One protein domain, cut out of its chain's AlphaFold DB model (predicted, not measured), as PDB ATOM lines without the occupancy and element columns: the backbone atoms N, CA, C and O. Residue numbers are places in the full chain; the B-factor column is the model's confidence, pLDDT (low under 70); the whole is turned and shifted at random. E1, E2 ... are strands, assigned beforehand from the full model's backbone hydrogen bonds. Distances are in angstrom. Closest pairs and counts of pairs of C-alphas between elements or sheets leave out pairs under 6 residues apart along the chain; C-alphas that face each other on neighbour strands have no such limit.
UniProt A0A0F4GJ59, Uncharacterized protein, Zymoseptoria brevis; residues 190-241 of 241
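Overview. This is residues 190 to 241 of the 241 residues of an uncharacterized protein of Zymoseptoria brevis (UniProt A0A0F4GJ59). A long, strongly twisted hairpin of two strands, E2 and E3, makes the length, with short E1 set across one end beside the bent end of E3 and a wide loop, residues 213 to 225, at the other. The 52 printed residues have three named strands, in sheet order E1, E3, E2, antiparallel; the class is all strand. The whole is only just loose, close to extended, with a radius of gyration of the C-alphas of 14.4 A and spans of 41 by 20 by 12 A.

Along the chain. E1, residues 193 to 195, begins at C-alpha 193 (35.559, -33.621, 22.954) and is 6.8 A long. E2, residues 203 to 212, is 29.2 A long. E3, residues 226 to 240, is 33.2 A long and ends at C-alpha 240 (39.342, -35.164, 24.848).

Arrangement. E3 bends by 74 degrees at residue 237. It pairs with E1 over residues 238 to 240, N 194 and O 239 being 2.9 A apart, within hydrogen-bond range. It pairs with E2 over residues 226 to 238, with N 209 and O 230 at 2.8 A. E1 and E2 are apart.

Size, cuts and confidence. The C-alphas of Glu 214 and Ala 241 are farthest apart, 41.8 A. The printed part has no cut. The E2 to E3 link is long. Residues 211 to 229 have pLDDT under 70.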
ATOM      1  N   SER A 190      32.584 -35.893  32.630       81.31
ATOM      2  CA  SER A 190      32.239 -35.054  31.485       81.31
ATOM      3  C   SER A 190      33.496 -34.395  30.930       81.31
ATOM      4  O   SER A 190      34.304 -33.852  31.685       81.31
ATOM      5  N   TYR A 191      33.651 -34.432  29.611       83.38
ATOM      6  CA  TYR A 191      34.783 -33.838  28.910       83.38
ATOM      7  C   TYR A 191      34.293 -33.061  27.694       83.38
ATOM      8  O   TYR A 191      33.351 -33.487  27.025       83.38
ATOM      9  N   GLU A 192      34.977 -31.968  27.370       89.12
ATOM     10  CA  GLU A 192      34.925 -31.426  26.016       89.12
ATOM     11  C   GLU A 192      35.649 -32.395  25.080       89.12
ATOM     12  O   GLU A 192      36.725 -32.914  25.404       89.12
ATOM     13  N   VAL A 193      35.033 -32.676  23.936       90.50
ATOM     14  CA  VAL A 193      35.559 -33.621  22.954       90.50
ATOM     15  C   VAL A 193      35.625 -32.978  21.581       90.50
ATOM     16  O   VAL A 193      34.789 -32.150  21.224       90.50
ATOM     17  N   VAL A 194      36.623 -33.390  20.808       94.31
ATOM     18  CA  VAL A 194      36.787 -33.023  19.401       94.31
ATOM     19  C   VAL A 194      36.837 -34.287  18.557       94.31
ATOM     20  O   VAL A 194      37.370 -35.313  18.999       94.31
ATOM     21  N   GLU A 195      36.288 -34.221  17.346       93.44
ATOM     22  CA  GLU A 195      36.431 -35.300  16.371       93.44
ATOM     23  C   GLU A 195      37.910 -35.586  16.100       93.44
ATOM     24  O   GLU A 195      38.765 -34.695  16.100       93.44
ATOM     25  N   SER A 196      38.219 -36.861  15.907       90.69
ATOM     26  CA  SER A 196      39.582 -37.350  15.774       90.69
ATOM     27  C   SER A 196      39.651 -38.489  14.770       90.69
ATOM     28  O   SER A 196      38.705 -39.258  14.609       90.69
ATOM     29  N   ALA A 197      40.819 -38.654  14.147       87.19
ATOM     30  CA  ALA A 197      41.150 -39.903  13.472       87.19
ATOM     31  C   ALA A 197      41.107 -41.066  14.479       87.19
ATOM     32  O   ALA A 197      41.415 -40.877  15.663       87.19
ATOM     33  N   ARG A 198      40.739 -42.265  14.008       81.94
ATOM     34  CA  ARG A 198      40.548 -43.466  14.840       81.94
ATOM     35  C   ARG A 198      41.790 -43.797  15.666       81.94
ATOM     36  O   ARG A 198      41.670 -44.200  16.814       81.94
ATOM     37  N   GLU A 199      42.973 -43.598  15.099       82.19
ATOM     38  CA  GLU A 199      44.263 -43.923  15.713       82.19
ATOM     39  C   GLU A 199      44.627 -42.974  16.864       82.19
ATOM     40  O   GLU A 199      45.458 -43.307  17.704       82.19
ATOM     41  N   GLN A 200      44.019 -41.788  16.891       83.19
ATOM     42  CA  GLN A 200      44.255 -40.738  17.888       83.19
ATOM     43  C   GLN A 200      43.080 -40.578  18.858       83.19
ATOM     44  O   GLN A 200      43.152 -39.808  19.818       83.19
ATOM     45  N   ALA A 201      41.978 -41.269  18.586       84.69
ATOM     46  CA  ALA A 201      40.780 -41.183  19.382       84.69
ATOM     47  C   ALA A 201      40.928 -41.956  20.686       84.69
ATOM     48  O   ALA A 201      41.516 -43.034  20.738       84.69
ATOM     49  N   THR A 202      40.334 -41.406  21.737       82.75
ATOM     50  CA  THR A 202      40.245 -42.075  23.036       82.75
ATOM     51  C   THR A 202      38.844 -42.628  23.292       82.75
ATOM     52  O   THR A 202      38.672 -43.402  24.225       82.75
ATOM     53  N   HIS A 203      37.846 -42.218  22.500       83.94
ATOM     54  CA  HIS A 203      36.453 -42.643  22.628       83.94
ATOM     55  C   HIS A 203      35.780 -42.763  21.250       83.94
ATOM     56  O   HIS A 203      36.241 -42.203  20.253       83.94
ATOM     57  N   SER A 204      34.639 -43.450  21.212       81.62
ATOM     58  CA  SER A 204      33.734 -43.496  20.060       81.62
ATOM     59  C   SER A 204      32.360 -42.946  20.438       81.62
ATOM     60  O   SER A 204      31.914 -43.099  21.576       81.62
ATOM     61  N   GLU A 205      31.688 -42.284  19.498       81.94
ATOM     62  CA  GLU A 205      30.326 -41.797  19.706       81.94
ATOM     63  C   GLU A 205      29.307 -42.912  19.435       81.94
ATOM     64  O   GLU A 205      29.396 -43.661  18.456       81.94
ATOM     65  N   HIS A 206      28.300 -43.001  20.306       78.69
ATOM     66  CA  HIS A 206      27.191 -43.941  20.184       78.69
ATOM     67  C   HIS A 206      25.867 -43.207  20.289       78.69
ATOM     68  O   HIS A 206      25.683 -42.347  21.149       78.69
ATOM     69  N   VAL A 207      24.906 -43.613  19.463       76.81
ATOM     70  CA  VAL A 207      23.536 -43.102  19.517       76.81
ATOM     71  C   VAL A 207      22.569 -44.195  19.959       76.81
ATOM     72  O   VAL A 207      22.705 -45.355  19.556       76.81
ATOM     73  N   PRO A 208      21.561 -43.863  20.780       71.94
ATOM     74  CA  PRO A 208      20.500 -44.799  21.100       71.94
ATOM     75  C   PRO A 208      19.609 -45.033  19.875       71.94
ATOM     76  O   PRO A 208      19.142 -44.094  19.231       71.94
ATOM     77  N   LEU A 209      19.332 -46.300  19.592       73.75
ATOM     78  CA  LEU A 209      18.276 -46.746  18.699       73.75
ATOM     79  C   LEU A 209      17.173 -47.457  19.489       73.75
ATOM     80  O   LEU A 209      17.442 -48.143  20.481       73.75
ATOM     81  N   TRP A 210      15.932 -47.333  19.024       71.94
ATOM     82  CA  TRP A 210      14.738 -47.875  19.674       71.94
ATOM     83  C   TRP A 210      13.975 -48.826  18.752       71.94
ATOM     84  O   TRP A 210      13.785 -48.520  17.576       71.94
ATOM     85  N   ALA A 211      13.493 -49.942  19.307       66.19
ATOM     86  CA  ALA A 211      12.544 -50.845  18.653       66.19
ATOM     87  C   ALA A 211      11.194 -50.829  19.391       66.19
ATOM     88  O   ALA A 211      11.147 -50.748  20.626       66.19
ATOM     89  N   SER A 212      10.099 -50.912  18.634       63.44
ATOM     90  CA  SER A 212       8.735 -51.048  19.160       63.44
ATOM     91  C   SER A 212       8.227 -52.485  18.997       63.44
ATOM     92  O   SER A 212       8.888 -53.331  18.398       63.44
ATOM     93  N   ALA A 213       7.057 -52.791  19.560       58.97
ATOM     94  CA  ALA A 213       6.402 -54.084  19.333       58.97
ATOM     95  C   ALA A 213       5.904 -54.246  17.881       58.97
ATOM     96  O   ALA A 213       5.774 -55.364  17.394       58.97
ATOM     97  N   GLU A 214       5.652 -53.129  17.197       59.97
ATOM     98  CA  GLU A 214       5.014 -53.064  15.875       59.97
ATOM     99  C   GLU A 214       6.029 -53.013  14.722       59.97
ATOM    100  O   GLU A 214       5.711 -53.398  13.601       59.97
ATOM    101  N   GLN A 215       7.266 -52.571  14.982       57.44
ATOM    102  CA  GLN A 215       8.341 -52.498  13.991       57.44
ATOM    103  C   GLN A 215       9.580 -53.249  14.475       57.44
ATOM    104  O   GLN A 215      10.144 -52.948  15.526       57.44
ATOM    105  N   LYS A 216      10.037 -54.206  13.658       56.06
ATOM    106  CA  LYS A 216      11.289 -54.944  13.888       56.06
ATOM    107  C   LYS A 216      12.541 -54.081  13.679       56.06
ATOM    108  O   LYS A 216      13.614 -54.472  14.133       56.06
ATOM    109  N   GLU A 217      12.420 -52.938  13.003       59.72
ATOM    110  CA  GLU A 217      13.547 -52.062  12.679       59.72
ATOM    111  C   GLU A 217      13.843 -51.032  13.776       59.72
ATOM    112  O   GLU A 217      12.952 -50.479  14.420       59.72
ATOM    113  N   LEU A 218      15.136 -50.781  13.977       64.62
ATOM    114  CA  LEU A 218      15.669 -49.852  14.965       64.62
ATOM    115  C   LEU A 218      15.613 -48.416  14.423       64.62
ATOM    116  O   LEU A 218      16.202 -48.118  13.389       64.62
ATOM    117  N   THR A 219      14.949 -47.507  15.138       65.19
ATOM    118  CA  THR A 219      14.813 -46.095  14.732       65.19
ATOM    119  C   THR A 219      15.597 -45.160  15.652       65.19
ATOM    120  O   THR A 219      15.846 -45.504  16.805       65.19
ATOM    121  N   ARG A 220      15.976 -43.970  15.155       64.94
ATOM    122  CA  ARG A 220      16.629 -42.878  15.920       64.94
ATOM    123  C   ARG A 220      15.644 -41.905  16.589       64.94
ATOM    124  O   ARG A 220      16.060 -40.940  17.217       64.94
ATOM    125  N   SER A 221      14.339 -42.102  16.436       67.00
ATOM    126  CA  SER A 221      13.334 -41.264  17.101       67.00
ATOM    127  C   SER A 221      12.947 -41.880  18.443       67.00
ATOM    128  O   SER A 221      12.578 -43.057  18.474       67.00
ATOM    129  N   TYR A 222      12.962 -41.099  19.527       52.88
ATOM    130  CA  TYR A 222      12.401 -41.535  20.809       52.88
ATOM    131  C   TYR A 222      10.920 -41.907  20.651       52.88
ATOM    132  O   TYR A 222      10.165 -41.176  20.009       52.88
ATOM    133  N   ARG A 223      10.493 -43.027  21.252       57.41
ATOM    134  CA  ARG A 223       9.091 -43.472  21.229       57.41
ATOM    135  C   ARG A 223       8.611 -43.984  22.584       57.41
ATOM    136  O   ARG A 223       9.343 -44.653  23.319       57.41
ATOM    137  N   THR A 224       7.350 -43.693  22.879       49.31
ATOM    138  CA  THR A 224       6.554 -44.309  23.946       49.31
ATOM    139  C   THR A 224       6.191 -45.754  23.557       49.31
ATOM    140  O   THR A 224       5.995 -46.043  22.383       49.31
ATOM    141  N   HIS A 225       6.149 -46.682  24.528       53.41
ATOM    142  CA  HIS A 225       5.894 -48.133  24.331       53.41
ATOM    143  C   HIS A 225       6.995 -48.935  23.590       53.41
ATOM    144  O   HIS A 225       6.732 -49.729  22.687       53.41
ATOM    145  N   ARG A 226       8.261 -48.757  23.996       59.38
ATOM    146  CA  ARG A 226       9.424 -49.496  23.459       59.38
ATOM    147  C   ARG A 226       9.529 -50.938  23.977       59.38
ATOM    148  O   ARG A 226       9.318 -51.179  25.165       59.38
ATOM    149  N   THR A 227       9.957 -51.866  23.118       56.75
ATOM    150  CA  THR A 227      10.300 -53.255  23.491       56.75
ATOM    151  C   THR A 227      11.790 -53.424  23.778       56.75
ATOM    152  O   THR A 227      12.162 -54.199  24.655       56.75
ATOM    153  N   SER A 228      12.659 -52.677  23.087       63.72
ATOM    154  CA  SER A 228      14.098 -52.652  23.374       63.72
ATOM    155  C   SER A 228      14.767 -51.351  22.925       63.72
ATOM    156  O   SER A 228      14.217 -50.581  22.134       63.72
ATOM    157  N   SER A 229      15.966 -51.097  23.448       60.59
ATOM    158  CA  SER A 229      16.849 -50.021  22.992       60.59
ATOM    159  C   SER A 229      18.293 -50.509  22.939       60.59
ATOM    160  O   SER A 229      18.710 -51.279  23.805       60.59
ATOM    161  N   LYS A 230      19.051 -50.069  21.935       70.81
ATOM    162  CA  LYS A 230      20.465 -50.417  21.727       70.81
ATOM    163  C   LYS A 230      21.280 -49.146  21.546       70.81
ATOM    164  O   LYS A 230      20.799 -48.232  20.889       70.81
ATOM    165  N   ALA A 231      22.482 -49.082  22.099       71.06
ATOM    166  CA  ALA A 231      23.454 -48.072  21.691       71.06
ATOM    167  C   ALA A 231      24.183 -48.594  20.450       71.06
ATOM    168  O   ALA A 231      24.617 -49.745  20.444       71.06
ATOM    169  N   VAL A 232      24.255 -47.790  19.394       72.12
ATOM    170  CA  VAL A 232      24.939 -48.151  18.151       72.12
ATOM    171  C   VAL A 232      25.990 -47.099  17.855       72.12
ATOM    172  O   VAL A 232      25.683 -45.905  17.865       72.12
ATOM    173  N   GLY A 233      27.214 -47.553  17.583       73.19
ATOM    174  CA  GLY A 233      28.314 -46.674  17.205       73.19
ATOM    175  C   GLY A 233      27.970 -45.877  15.948       73.19
ATOM    176  O   GLY A 233      27.455 -46.430  14.974       73.19
ATOM    177  N   THR A 234      28.245 -44.577  15.957       79.19
ATOM    178  CA  THR A 234      28.011 -43.704  14.794       79.19
ATOM    179  C   THR A 234      29.128 -43.799  13.757       79.19
ATOM    180  O   THR A 234      28.963 -43.322  12.638       79.19
ATOM    181  N   GLY A 235      30.257 -44.415  14.123       79.31
ATOM    182  CA  GLY A 235      31.494 -44.401  13.342       79.31
ATOM    183  C   GLY A 235      32.327 -43.131  13.542       79.31
ATOM    184  O   GLY A 235      33.416 -43.045  12.978       79.31
ATOM    185  N   ILE A 236      31.848 -42.179  14.349       82.62
ATOM    186  CA  ILE A 236      32.589 -40.980  14.737       82.62
ATOM    187  C   ILE A 236      33.488 -41.333  15.921       82.62
ATOM    188  O   ILE A 236      33.055 -41.947  16.903       82.62
ATOM    189  N   TYR A 237      34.752 -40.938  15.816       86.25
ATOM    190  CA  TYR A 237      35.742 -41.097  16.868       86.25
ATOM    191  C   TYR A 237      36.099 -39.733  17.433       86.25
ATOM    192  O   TYR A 237      36.237 -38.761  16.693       86.25
ATOM    193  N   VAL A 238      36.254 -39.665  18.750       89.06
ATOM    194  CA  VAL A 238      36.535 -38.412  19.443       89.06
ATOM    195  C   VAL A 238      37.688 -38.581  20.420       89.06
ATOM    196  O   VAL A 238      37.942 -39.665  20.957       89.06
ATOM    197  N   ARG A 239      38.396 -37.488  20.681       90.38
ATOM    198  CA  ARG A 239      39.365 -37.392  21.773       90.38
ATOM    199  C   ARG A 239      38.979 -36.246  22.690       90.38
ATOM    200  O   ARG A 239      38.294 -35.316  22.269       90.38
ATOM    201  N   ARG A 240      39.434 -36.308  23.938       88.12
ATOM    202  CA  ARG A 240      39.342 -35.164  24.848       88.12
ATOM    203  C   ARG A 240      40.060 -33.959  24.219       88.12
ATOM    204  O   ARG A 240      41.148 -34.138  23.657       88.12
ATOM    205  N   ALA A 241      39.407 -32.798  24.262       80.00
ATOM    206  CA  ALA A 241      39.962 -31.529  23.795       80.00
ATOM    207  C   ALA A 241      41.252 -31.186  24.552       80.00
ATOM    208  O   ALA A 241      41.272 -31.364  25.795       80.00
TER     209      ALA A 241